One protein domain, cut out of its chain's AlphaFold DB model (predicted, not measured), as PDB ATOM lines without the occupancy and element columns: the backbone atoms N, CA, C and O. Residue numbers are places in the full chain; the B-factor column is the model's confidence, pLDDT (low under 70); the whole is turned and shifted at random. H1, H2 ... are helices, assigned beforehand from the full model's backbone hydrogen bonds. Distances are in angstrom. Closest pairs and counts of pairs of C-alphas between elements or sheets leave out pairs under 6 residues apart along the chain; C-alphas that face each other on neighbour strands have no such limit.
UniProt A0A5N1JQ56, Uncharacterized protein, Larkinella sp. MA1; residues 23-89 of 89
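AT A GLANCE: This is residues 23 to 89 of the 89 residues of an uncharacterized protein of Larkinella sp. MA1 (UniProt A0A5N1JQ56). Two helices, H2 and H3, cross each other about at right angles, and the short helix H1 sits beside the first part of H2, running back the opposite way. The last part of H3 with the end of the chain, residues 79 to 89, sticks out as a free arm and makes much of the length. The printed part has 67 residues with three named helices, in the order H1, H2, H3, and no named strand; the class is all helix. The whole is compact, with a radius of gyration of the C-alphas of 12.5 A, but its outline is elongated, with spans of 41 by 27 by 15 A.

IN THESE COORDINATES: Start at C-alpha 23, at (36.922, 19.319, 8.373), and go along residues 23 to 31 to reach the first named helix. H1 takes residues 32 to 39; find its C-alpha 32 at (37.334, 10.471, 4.346). After two residues comes H2, residues 42 to 57, which runs 22.8 A from first to last C-alpha; watch z fall from C-alpha 42 at (29.733, 9.975, 16.407) to C-alpha 57 at (20.464, 9.468, -4.422). Nine residues later H3 begins, residues 67 to 87, and here x falls over a length of 30.7 A, to C-alpha 87 at (3.678, 15.641, 11.887).

HOW THE PARTS SIT: Look first from H1 to H2: they are close but not clearly touching, and their closest C-alphas, those of Met 36 and Arg 45, are 6.4 A apart. Their lines stand at a shallow tilt of 25 degrees, and they run opposite ways. Go on to H2 and H3, which touch, with 27 pairs of C-alphas within 8 A; their closest C-alphas are those of Ala 47 and Gly 74, 4.1 A apart. The lines of H2 and H3 are about perpendicular, at 86 degrees. H1 and H3 are only just apart, their closest C-alphas being 8.1 A from each other. In the backbones of H1, H2 and H3, each O i to N i+4 pair is within hydrogen-bond range.

THE WHOLE: The two C-alphas farthest apart are those of Glu 30 and Arg 89, at 41.4 A. Residues 79 to 89, of which 79 to 87 belong to H3, stand free; the body without them has 56 residues and spans 28 by 22 by 15 A. The printed part has no cut and ends at the chain's last residue, Arg 89. The link from H1 to H2 is tight, that from H2 to H3 is short, and there is no long link. The mean pLDDT of the printed part of this predicted model is 93.3, and you will find values under 70 at residues 86 to 89.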
ATOM      1  N   LEU A  23      38.299  19.374   8.864       94.50
ATOM      2  CA  LEU A  23      36.922  19.319   8.373       94.50
ATOM      3  C   LEU A  23      36.581  20.427   7.361       94.50
ATOM      4  O   LEU A  23      35.697  20.237   6.525       94.50
ATOM      5  N   ASP A  24      37.315  21.541   7.355       95.19
ATOM      6  CA  ASP A  24      37.133  22.620   6.372       95.19
ATOM      7  C   ASP A  24      37.717  22.264   4.997       95.19
ATOM      8  O   ASP A  24      37.546  22.991   4.017       95.19
ATOM      9  N   LYS A  25      38.430  21.137   4.886       94.38
ATOM     10  CA  LYS A  25      38.962  20.663   3.605       94.38
ATOM     11  C   LYS A  25      37.855  20.064   2.747       94.38
ATOM     12  O   LYS A  25      36.895  19.488   3.257       94.38
ATOM     13  N   LYS A  26      38.025  20.158   1.425       96.81
ATOM     14  CA  LYS A  26      37.166  19.451   0.468       96.81
ATOM     15  C   LYS A  26      37.159  17.953   0.755       96.81
ATOM     16  O   LYS A  26      38.190  17.381   1.124       96.81
ATOM     17  N   TYR A  27      35.979  17.361   0.602       96.44
ATOM     18  CA  TYR A  27      35.783  15.929   0.725       96.44
ATOM     19  C   TYR A  27      36.721  15.189  -0.233       96.44
ATOM     20  O   TYR A  27      36.867  15.555  -1.398       96.44
ATOM     21  N   ASP A  28      37.374  14.157   0.294       96.44
ATOM     22  CA  ASP A  28      38.284  13.288  -0.440       96.44
ATOM     23  C   ASP A  28      37.826  11.839  -0.206       96.44
ATOM     24  O   ASP A  28      37.946  11.345   0.925       96.44
ATOM     25  N   PRO A  29      37.301  11.149  -1.235       95.00
ATOM     26  CA  PRO A  29      36.749   9.804  -1.094       95.00
ATOM     27  C   PRO A  29      37.792   8.766  -0.672       95.00
ATOM     28  O   PRO A  29      37.436   7.735  -0.107       95.00
ATOM     29  N   GLU A  30      39.082   9.029  -0.873       96.81
ATOM     30  CA  GLU A  30      40.148   8.119  -0.451       96.81
ATOM     31  C   GLU A  30      40.534   8.331   1.018       96.81
ATOM     32  O   GLU A  30      40.995   7.408   1.693       96.81
ATOM     33  N   LYS A  31      40.362   9.553   1.535       94.38
ATOM     34  CA  LYS A  31      40.833   9.936   2.879       94.38
ATOM     35  C   LYS A  31      39.719  10.119   3.901       94.38
ATOM     36  O   LYS A  31      40.030  10.253   5.090       94.38
ATOM     37  N   TYR A  32      38.454  10.095   3.482       93.56
ATOM     38  CA  TYR A  32      37.334  10.471   4.346       93.56
ATOM     39  C   TYR A  32      37.283   9.668   5.643       93.56
ATOM     40  O   TYR A  32      37.113  10.253   6.706       93.56
ATOM     41  N   SER A  33      37.495   8.348   5.585       94.75
ATOM     42  CA  SER A  33      37.424   7.490   6.770       94.75
ATOM     43  C   SER A  33      38.415   7.944   7.842       94.75
ATOM     44  O   SER A  33      38.033   8.073   9.003       94.75
ATOM     45  N   LYS A  34      39.648   8.280   7.446       96.31
ATOM     46  CA  LYS A  34      40.688   8.766   8.358       96.31
ATOM     47  C   LYS A  34      40.365  10.153   8.913       96.31
ATOM     48  O   LYS A  34      40.568  10.394  10.099       96.31
ATOM     49  N   VAL A  35      39.886  11.066   8.066       95.19
ATOM     50  CA  VAL A  35      39.530  12.434   8.488       95.19
ATOM     51  C   VAL A  35      38.370  12.396   9.482       95.19
ATOM     52  O   VAL A  35      38.454  12.989  10.553       95.19
ATOM     53  N   MET A  36      37.321  11.638   9.169       96.19
ATOM     54  CA  MET A  36      36.134  11.517  10.007       96.19
ATOM     55  C   MET A  36      36.420  10.799  11.329       96.19
ATOM     56  O   MET A  36      35.870  11.178  12.355       96.19
ATOM     57  N   GLU A  37      37.279   9.780  11.340       95.94
ATOM     58  CA  GLU A  37      37.661   9.093  12.579       95.94
ATOM     59  C   GLU A  37      38.483   9.988  13.514       95.94
ATOM     60  O   GLU A  37      38.264   9.975  14.725       95.94
ATOM     61  N   ALA A  38      39.400  10.784  12.962       95.12
ATOM     62  CA  ALA A  38      40.291  11.628  13.750       95.12
ATOM     63  C   ALA A  38      39.655  12.953  14.204       95.12
ATOM     64  O   ALA A  38      40.075  13.505  15.220       95.12
ATOM     65  N   HIS A  39      38.678  13.478  13.453       95.56
ATOM     66  CA  HIS A  39      38.200  14.855  13.631       95.56
ATOM     67  C   HIS A  39      36.688  14.994  13.835       95.56
ATOM     68  O   HIS A  39      36.238  16.085  14.166       95.56
ATOM     69  N   ALA A  40      35.894  13.927  13.693       94.81
ATOM     70  CA  ALA A  40      34.445  14.000  13.859       94.81
ATOM     71  C   ALA A  40      33.929  13.059  14.960       94.81
ATOM     72  O   ALA A  40      34.237  11.865  15.014       94.81
ATOM     73  N   ASP A  41      33.062  13.591  15.824       96.31
ATOM     74  CA  ASP A  41      32.336  12.787  16.805       96.31
ATOM     75  C   ASP A  41      31.322  11.833  16.138       96.31
ATOM     76  O   ASP A  41      31.103  11.829  14.923       96.31
ATOM     77  N   SER A  42      30.707  10.947  16.927       96.38
ATOM     78  CA  SER A  42      29.733   9.975  16.407       96.38
ATOM     79  C   SER A  42      28.516  10.634  15.747       96.38
ATOM     80  O   SER A  42      28.005  10.115  14.753       96.38
ATOM     81  N   VAL A  43      28.070  11.782  16.263       96.56
ATOM     82  CA  VAL A  43      26.921  12.530  15.732       96.56
ATOM     83  C   VAL A  43      27.260  13.120  14.368       96.56
ATOM     84  O   VAL A  43      26.501  12.957  13.413       96.56
ATOM     85  N   SER A  44      28.423  13.749  14.252       97.31
ATOM     86  CA  SER A  44      28.913  14.366  13.025       97.31
ATOM     87  C   SER A  44      29.209  13.312  11.961       97.31
ATOM     88  O   SER A  44      28.823  13.496  10.813       97.31
ATOM     89  N   ARG A  45      29.766  12.152  12.338       97.56
ATOM     90  CA  ARG A  45      29.906  10.992  11.436       97.56
ATOM     91  C   ARG A  45      28.565  10.484  10.914       97.56
ATOM     92  O   ARG A  45      28.426  10.236   9.721       97.56
ATOM     93  N   SER A  46      27.569  10.360  11.787       97.62
ATOM     94  CA  SER A  46      26.217   9.955  11.390       97.62
ATOM     95  C   SER A  46      25.579  10.960  10.422       97.62
ATOM     96  O   SER A  46      25.019  10.568   9.397       97.62
ATOM     97  N   ALA A  47      25.705  12.259  10.704       98.06
ATOM     98  CA  ALA A  47      25.221  13.320   9.826       98.06
ATOM     99  C   ALA A  47      25.921  13.296   8.459       98.06
ATOM    100  O   ALA A  47      25.252  13.253   7.430       98.06
ATOM    101  N   PHE A  48      27.250  13.227   8.443       98.12
ATOM    102  CA  PHE A  48      28.045  13.101   7.223       98.12
ATOM    103  C   PHE A  48      27.613  11.906   6.357       98.12
ATOM    104  O   PHE A  48      27.379  12.055   5.158       98.12
ATOM    105  N   ASN A  49      27.434  10.728   6.964       97.44
ATOM    106  CA  ASN A  49      26.958   9.538   6.251       97.44
ATOM    107  C   ASN A  49      25.555   9.754   5.668       97.44
ATOM    108  O   ASN A  49      25.265   9.315   4.560       97.44
ATOM    109  N   ARG A  50      24.671  10.456   6.387       97.69
ATOM    110  CA  ARG A  50      23.335  10.767   5.868       97.69
ATOM    111  C   ARG A  50      23.401  11.684   4.647       97.69
ATOM    112  O   ARG A  50      22.662  11.441   3.698       97.69
ATOM    113  N   ALA A  51      24.255  12.707   4.680       98.19
ATOM    114  CA  ALA A  51      24.424  13.647   3.573       98.19
ATOM    115  C   ALA A  51      25.019  12.981   2.333       98.19
ATOM    116  O   ALA A  51      24.495  13.161   1.244       98.19
ATOM    117  N   THR A  52      26.062  12.168   2.501       97.69
ATOM    118  CA  THR A  52      26.715  11.475   1.379       97.69
ATOM    119  C   THR A  52      25.767  10.525   0.651       97.69
ATOM    120  O   THR A  52      25.734  10.543  -0.575       97.69
ATOM    121  N   VAL A  53      24.941   9.777   1.392       97.38
ATOM    122  CA  VAL A  53      23.887   8.924   0.817       97.38
ATOM    123  C   VAL A  53      22.801   9.753   0.130       97.38
ATOM    124  O   VAL A  53      22.359   9.408  -0.959       97.38
ATOM    125  N   GLU A  54      22.351  10.849   0.748       97.81
ATOM    126  CA  GLU A  54      21.343  11.719   0.133       97.81
ATOM    127  C   GLU A  54      21.855  12.335  -1.174       97.81
ATOM    128  O   GLU A  54      21.130  12.375  -2.164       97.81
ATOM    129  N   ASN A  55      23.108  12.774  -1.199       98.06
ATOM    130  CA  ASN A  55      23.734  13.328  -2.389       98.06
ATOM    131  C   ASN A  55      23.868  12.271  -3.491       98.06
ATOM    132  O   ASN A  55      23.526  12.559  -4.632       98.06
ATOM    133  N   GLU A  56      24.252  11.036  -3.152       96.69
ATOM    134  CA  GLU A  56      24.294   9.917  -4.103       96.69
ATOM    135  C   GLU A  56      22.917   9.639  -4.731       96.69
ATOM    136  O   GLU A  56      22.809   9.489  -5.946       96.69
ATOM    137  N   ILE A  57      21.844   9.649  -3.931       97.62
ATOM    138  CA  ILE A  57      20.464   9.468  -4.422       97.62
ATOM    139  C   ILE A  57      20.053  10.584  -5.394       97.62
ATOM    140  O   ILE A  57      19.292  10.338  -6.329       97.62
ATOM    141  N   ASN A  58      20.534  11.807  -5.164       97.50
ATOM    142  CA  ASN A  58      20.166  12.995  -5.933       97.50
ATOM    143  C   ASN A  58      21.188  13.365  -7.029       97.50
ATOM    144  O   ASN A  58      21.096  14.464  -7.575       97.50
ATOM    145  N   ASP A  59      22.142  12.482  -7.349       96.56
ATOM    146  CA  ASP A  59      23.211  12.712  -8.340       96.56
ATOM    147  C   ASP A  59      24.046  13.984  -8.063       96.56
ATOM    148  O   ASP A  59      24.464  14.721  -8.956       96.56
ATOM    149  N   VAL A  60      24.272  14.270  -6.778       97.88
ATOM    150  CA  VAL A  60      25.096  15.381  -6.297       97.88
ATOM    151  C   VAL A  60      26.478  14.860  -5.917       97.88
ATOM    152  O   VAL A  60      26.628  13.910  -5.149       97.88
ATOM    153  N   ARG A  61      27.522  15.519  -6.422       97.38
ATOM    154  CA  ARG A  61      28.912  15.144  -6.152       97.38
ATOM    155  C   ARG A  61      29.353  15.631  -4.777       97.38
ATOM    156  O   ARG A  61      29.374  16.828  -4.506       97.38
ATOM    157  N   ASN A  62      29.751  14.705  -3.908       96.94
ATOM    158  CA  ASN A  62      30.203  15.035  -2.553       96.94
ATOM    159  C   ASN A  62      31.506  15.853  -2.550       96.94
ATOM    160  O   ASN A  62      31.733  16.645  -1.639       96.94
ATOM    161  N   GLU A  63      32.346  15.703  -3.577       96.81
ATOM    162  CA  GLU A  63      33.619  16.422  -3.740       96.81
ATOM    163  C   GLU A  63      33.435  17.931  -3.942       96.81
ATOM    164  O   GLU A  63      34.370  18.708  -3.725       96.81
ATOM    165  N   ASP A  64      32.224  18.366  -4.305       97.19
ATOM    166  CA  ASP A  64      31.885  19.781  -4.435       97.19
ATOM    167  C   ASP A  64      31.742  20.466  -3.065       97.19
ATOM    168  O   ASP A  64      31.654  21.694  -2.999       97.19
ATOM    169  N   PHE A  65      31.823  19.716  -1.961       97.81
ATOM    170  CA  PHE A  65      31.650  20.191  -0.587       97.81
ATOM    171  C   PHE A  65      32.862  19.886   0.305       97.81
ATOM    172  O   PHE A  65      33.704  19.036   0.007       97.81
ATOM    173  N   THR A  66      32.984  20.613   1.411       97.81
ATOM    174  CA  THR A  66      33.892  20.275   2.515       97.81
ATOM    175  C   THR A  66      33.288  19.201   3.415       97.81
ATOM    176  O   THR A  66      32.081  18.947   3.382       97.81
ATOM    177  N   TYR A  67      34.108  18.561   4.254       97.69
ATOM    178  CA  TYR A  67      33.581  17.625   5.257       97.69
ATOM    179  C   TYR A  67      32.580  18.313   6.187       97.69
ATOM    180  O   TYR A  67      31.534  17.742   6.495       97.69
ATOM    181  N   GLN A  68      32.881  19.546   6.597       97.50
ATOM    182  CA  GLN A  68      32.014  20.346   7.451       97.50
ATOM    183  C   GLN A  68      30.675  20.666   6.771       97.50
ATOM    184  O   GLN A  68      29.623  20.472   7.381       97.50
ATOM    185  N   GLU A  69      30.688  21.067   5.497       98.19
ATOM    186  CA  GLU A  69      29.467  21.324   4.720       98.19
ATOM    187  C   GLU A  69      28.592  20.062   4.616       98.19
ATOM    188  O   GLU A  69      27.378  20.130   4.816       98.19
ATOM    189  N   LEU A  70      29.197  18.891   4.395       98.44
ATOM    190  CA  LEU A  70      28.477  17.611   4.366       98.44
ATOM    191  C   LEU A  70      27.899  17.238   5.743       98.44
ATOM    192  O   LEU A  70      26.766  16.765   5.839       98.44
ATOM    193  N   ILE A  71      28.627  17.488   6.835       98.38
ATOM    194  CA  ILE A  71      28.110  17.295   8.200       98.38
ATOM    195  C   ILE A  71      26.887  18.191   8.442       98.38
ATOM    196  O   ILE A  71      25.884  17.744   9.006       98.38
ATOM    197  N   GLU A  72      26.948  19.454   8.031       98.38
ATOM    198  CA  GLU A  72      25.860  20.416   8.206       98.38
ATOM    199  C   GLU A  72      24.625  20.050   7.381       98.38
ATOM    200  O   GLU A  72      23.516  20.025   7.927       98.38
ATOM    201  N   GLN A  73      24.807  19.667   6.114       98.12
ATOM    202  CA  GLN A  73      23.737  19.115   5.278       98.12
ATOM    203  C   GLN A  73      23.061  17.923   5.968       98.12
ATOM    204  O   GLN A  73      21.834  17.876   6.096       98.12
ATOM    205  N   GLY A  74      23.857  17.001   6.509       97.94
ATOM    206  CA  GLY A  74      23.378  15.831   7.236       97.94
ATOM    207  C   GLY A  74      22.537  16.174   8.463       97.94
ATOM    208  O   GLY A  74      21.463  15.603   8.669       97.94
ATOM    209  N   LYS A  75      22.982  17.152   9.258       97.75
ATOM    210  CA  LYS A  75      22.244  17.647  10.433       97.75
ATOM    211  C   LYS A  75      20.897  18.249  10.030       97.75
ATOM    212  O   LYS A  75      19.887  18.017  10.700       97.75
ATOM    213  N   VAL A  76      20.857  18.992   8.923       97.38
ATOM    214  CA  VAL A  76      19.613  19.558   8.380       97.38
ATOM    215  C   VAL A  76      18.645  18.448   7.958       97.38
ATOM    216  O   VAL A  76      17.462  18.522   8.295       97.38
ATOM    217  N   LEU A  77      19.128  17.407   7.275       95.94
ATOM    218  CA  LEU A  77      18.309  16.261   6.856       95.94
ATOM    219  C   LEU A  77      17.714  15.517   8.056       95.94
ATOM    220  O   LEU A  77      16.501  15.318   8.123       95.94
ATOM    221  N   GLN A  78      18.537  15.198   9.056       94.00
ATOM    222  CA  GLN A  78      18.083  14.529  10.279       94.00
ATOM    223  C   GLN A  78      17.006  15.340  11.015       94.00
ATOM    224  O   GLN A  78      16.015  14.781  11.491       94.00
ATOM    225  N   LYS A  79      17.159  16.668  11.078       93.75
ATOM    226  CA  LYS A  79      16.151  17.555  11.673       93.75
ATOM    227  C   LYS A  79      14.834  17.527  10.891       93.75
ATOM    228  O   LYS A  79      13.772  17.453  11.509       93.75
ATOM    229  N   LYS A  80      14.883  17.562   9.554       90.12
ATOM    230  CA  LYS A  80      13.685  17.475   8.696       90.12
ATOM    231  C   LYS A  80      12.928  16.164   8.918       90.12
ATOM    232  O   LYS A  80      11.711  16.181   9.068       90.12
ATOM    233  N   GLU A  81      13.634  15.042   9.019       88.31
ATOM    234  CA  GLU A  81      13.020  13.735   9.281       88.31
ATOM    235  C   GLU A  81      12.345  13.657  10.653       88.31
ATOM    236  O   GLU A  81      11.251  13.105  10.770       88.31
ATOM    237  N   GLN A  82      12.968  14.216  11.694       84.56
ATOM    238  CA  GLN A  82      12.362  14.271  13.029       84.56
ATOM    239  C   GLN A  82      11.082  15.110  13.037       84.56
ATOM    240  O   GLN A  82      10.086  14.697  13.628       84.56
ATOM    241  N   ILE A  83      11.081  16.256  12.348       81.69
ATOM    242  CA  ILE A  83       9.882  17.089  12.199       81.69
ATOM    243  C   ILE A  83       8.784  16.306  11.470       81.69
ATOM    244  O   ILE A  83       7.667  16.225  11.971       81.69
ATOM    245  N   ASN A  84       9.104  15.658  10.349       75.19
ATOM    246  CA  ASN A  84       8.127  14.889   9.575       75.19
ATOM    247  C   ASN A  84       7.532  13.717  10.375       75.19
ATOM    248  O   ASN A  84       6.334  13.458  10.280       75.19
ATOM    249  N   LYS A  85       8.329  13.048  11.220       74.12
ATOM    250  CA  LYS A  85       7.842  11.993  12.129       74.12
ATOM    251  C   LYS A  85       6.867  12.514  13.186       74.12
ATOM    252  O   LYS A  85       5.966  11.781  13.577       74.12
ATOM    253  N   ASN A  86       7.042  13.753  13.642       67.06
ATOM    254  CA  ASN A  86       6.132  14.381  14.601       67.06
ATOM    255  C   ASN A  86       4.838  14.882  13.947       67.06
ATOM    256  O   ASN A  86       3.830  14.980  14.632       67.06
ATOM    257  N   VAL A  87       4.862  15.201  12.649       64.25
ATOM    258  CA  VAL A  87       3.678  15.641  11.887       64.25
ATOM    259  C   VAL A  87       2.825  14.457  11.418       64.25
ATOM    260  O   VAL A  87       1.613  14.584  11.301       64.25
ATOM    261  N   ALA A  88       3.433  13.298  11.156       60.31
ATOM    262  CA  ALA A  88       2.734  12.092  10.705       60.31
ATOM    263  C   ALA A  88       2.099  11.259  11.842       60.31
ATOM    264  O   ALA A  88       1.720  10.110  11.612       60.31
ATOM    265  N   ARG A  89       2.033  11.799  13.064       50.03
ATOM    266  CA  ARG A  89       1.558  11.120  14.273       50.03
ATOM    267  C   ARG A  89       0.308  11.799  14.809       50.03
ATOM    268  O   ARG A  89      -0.568  11.052  15.294       50.03
TER     269      ARG A  89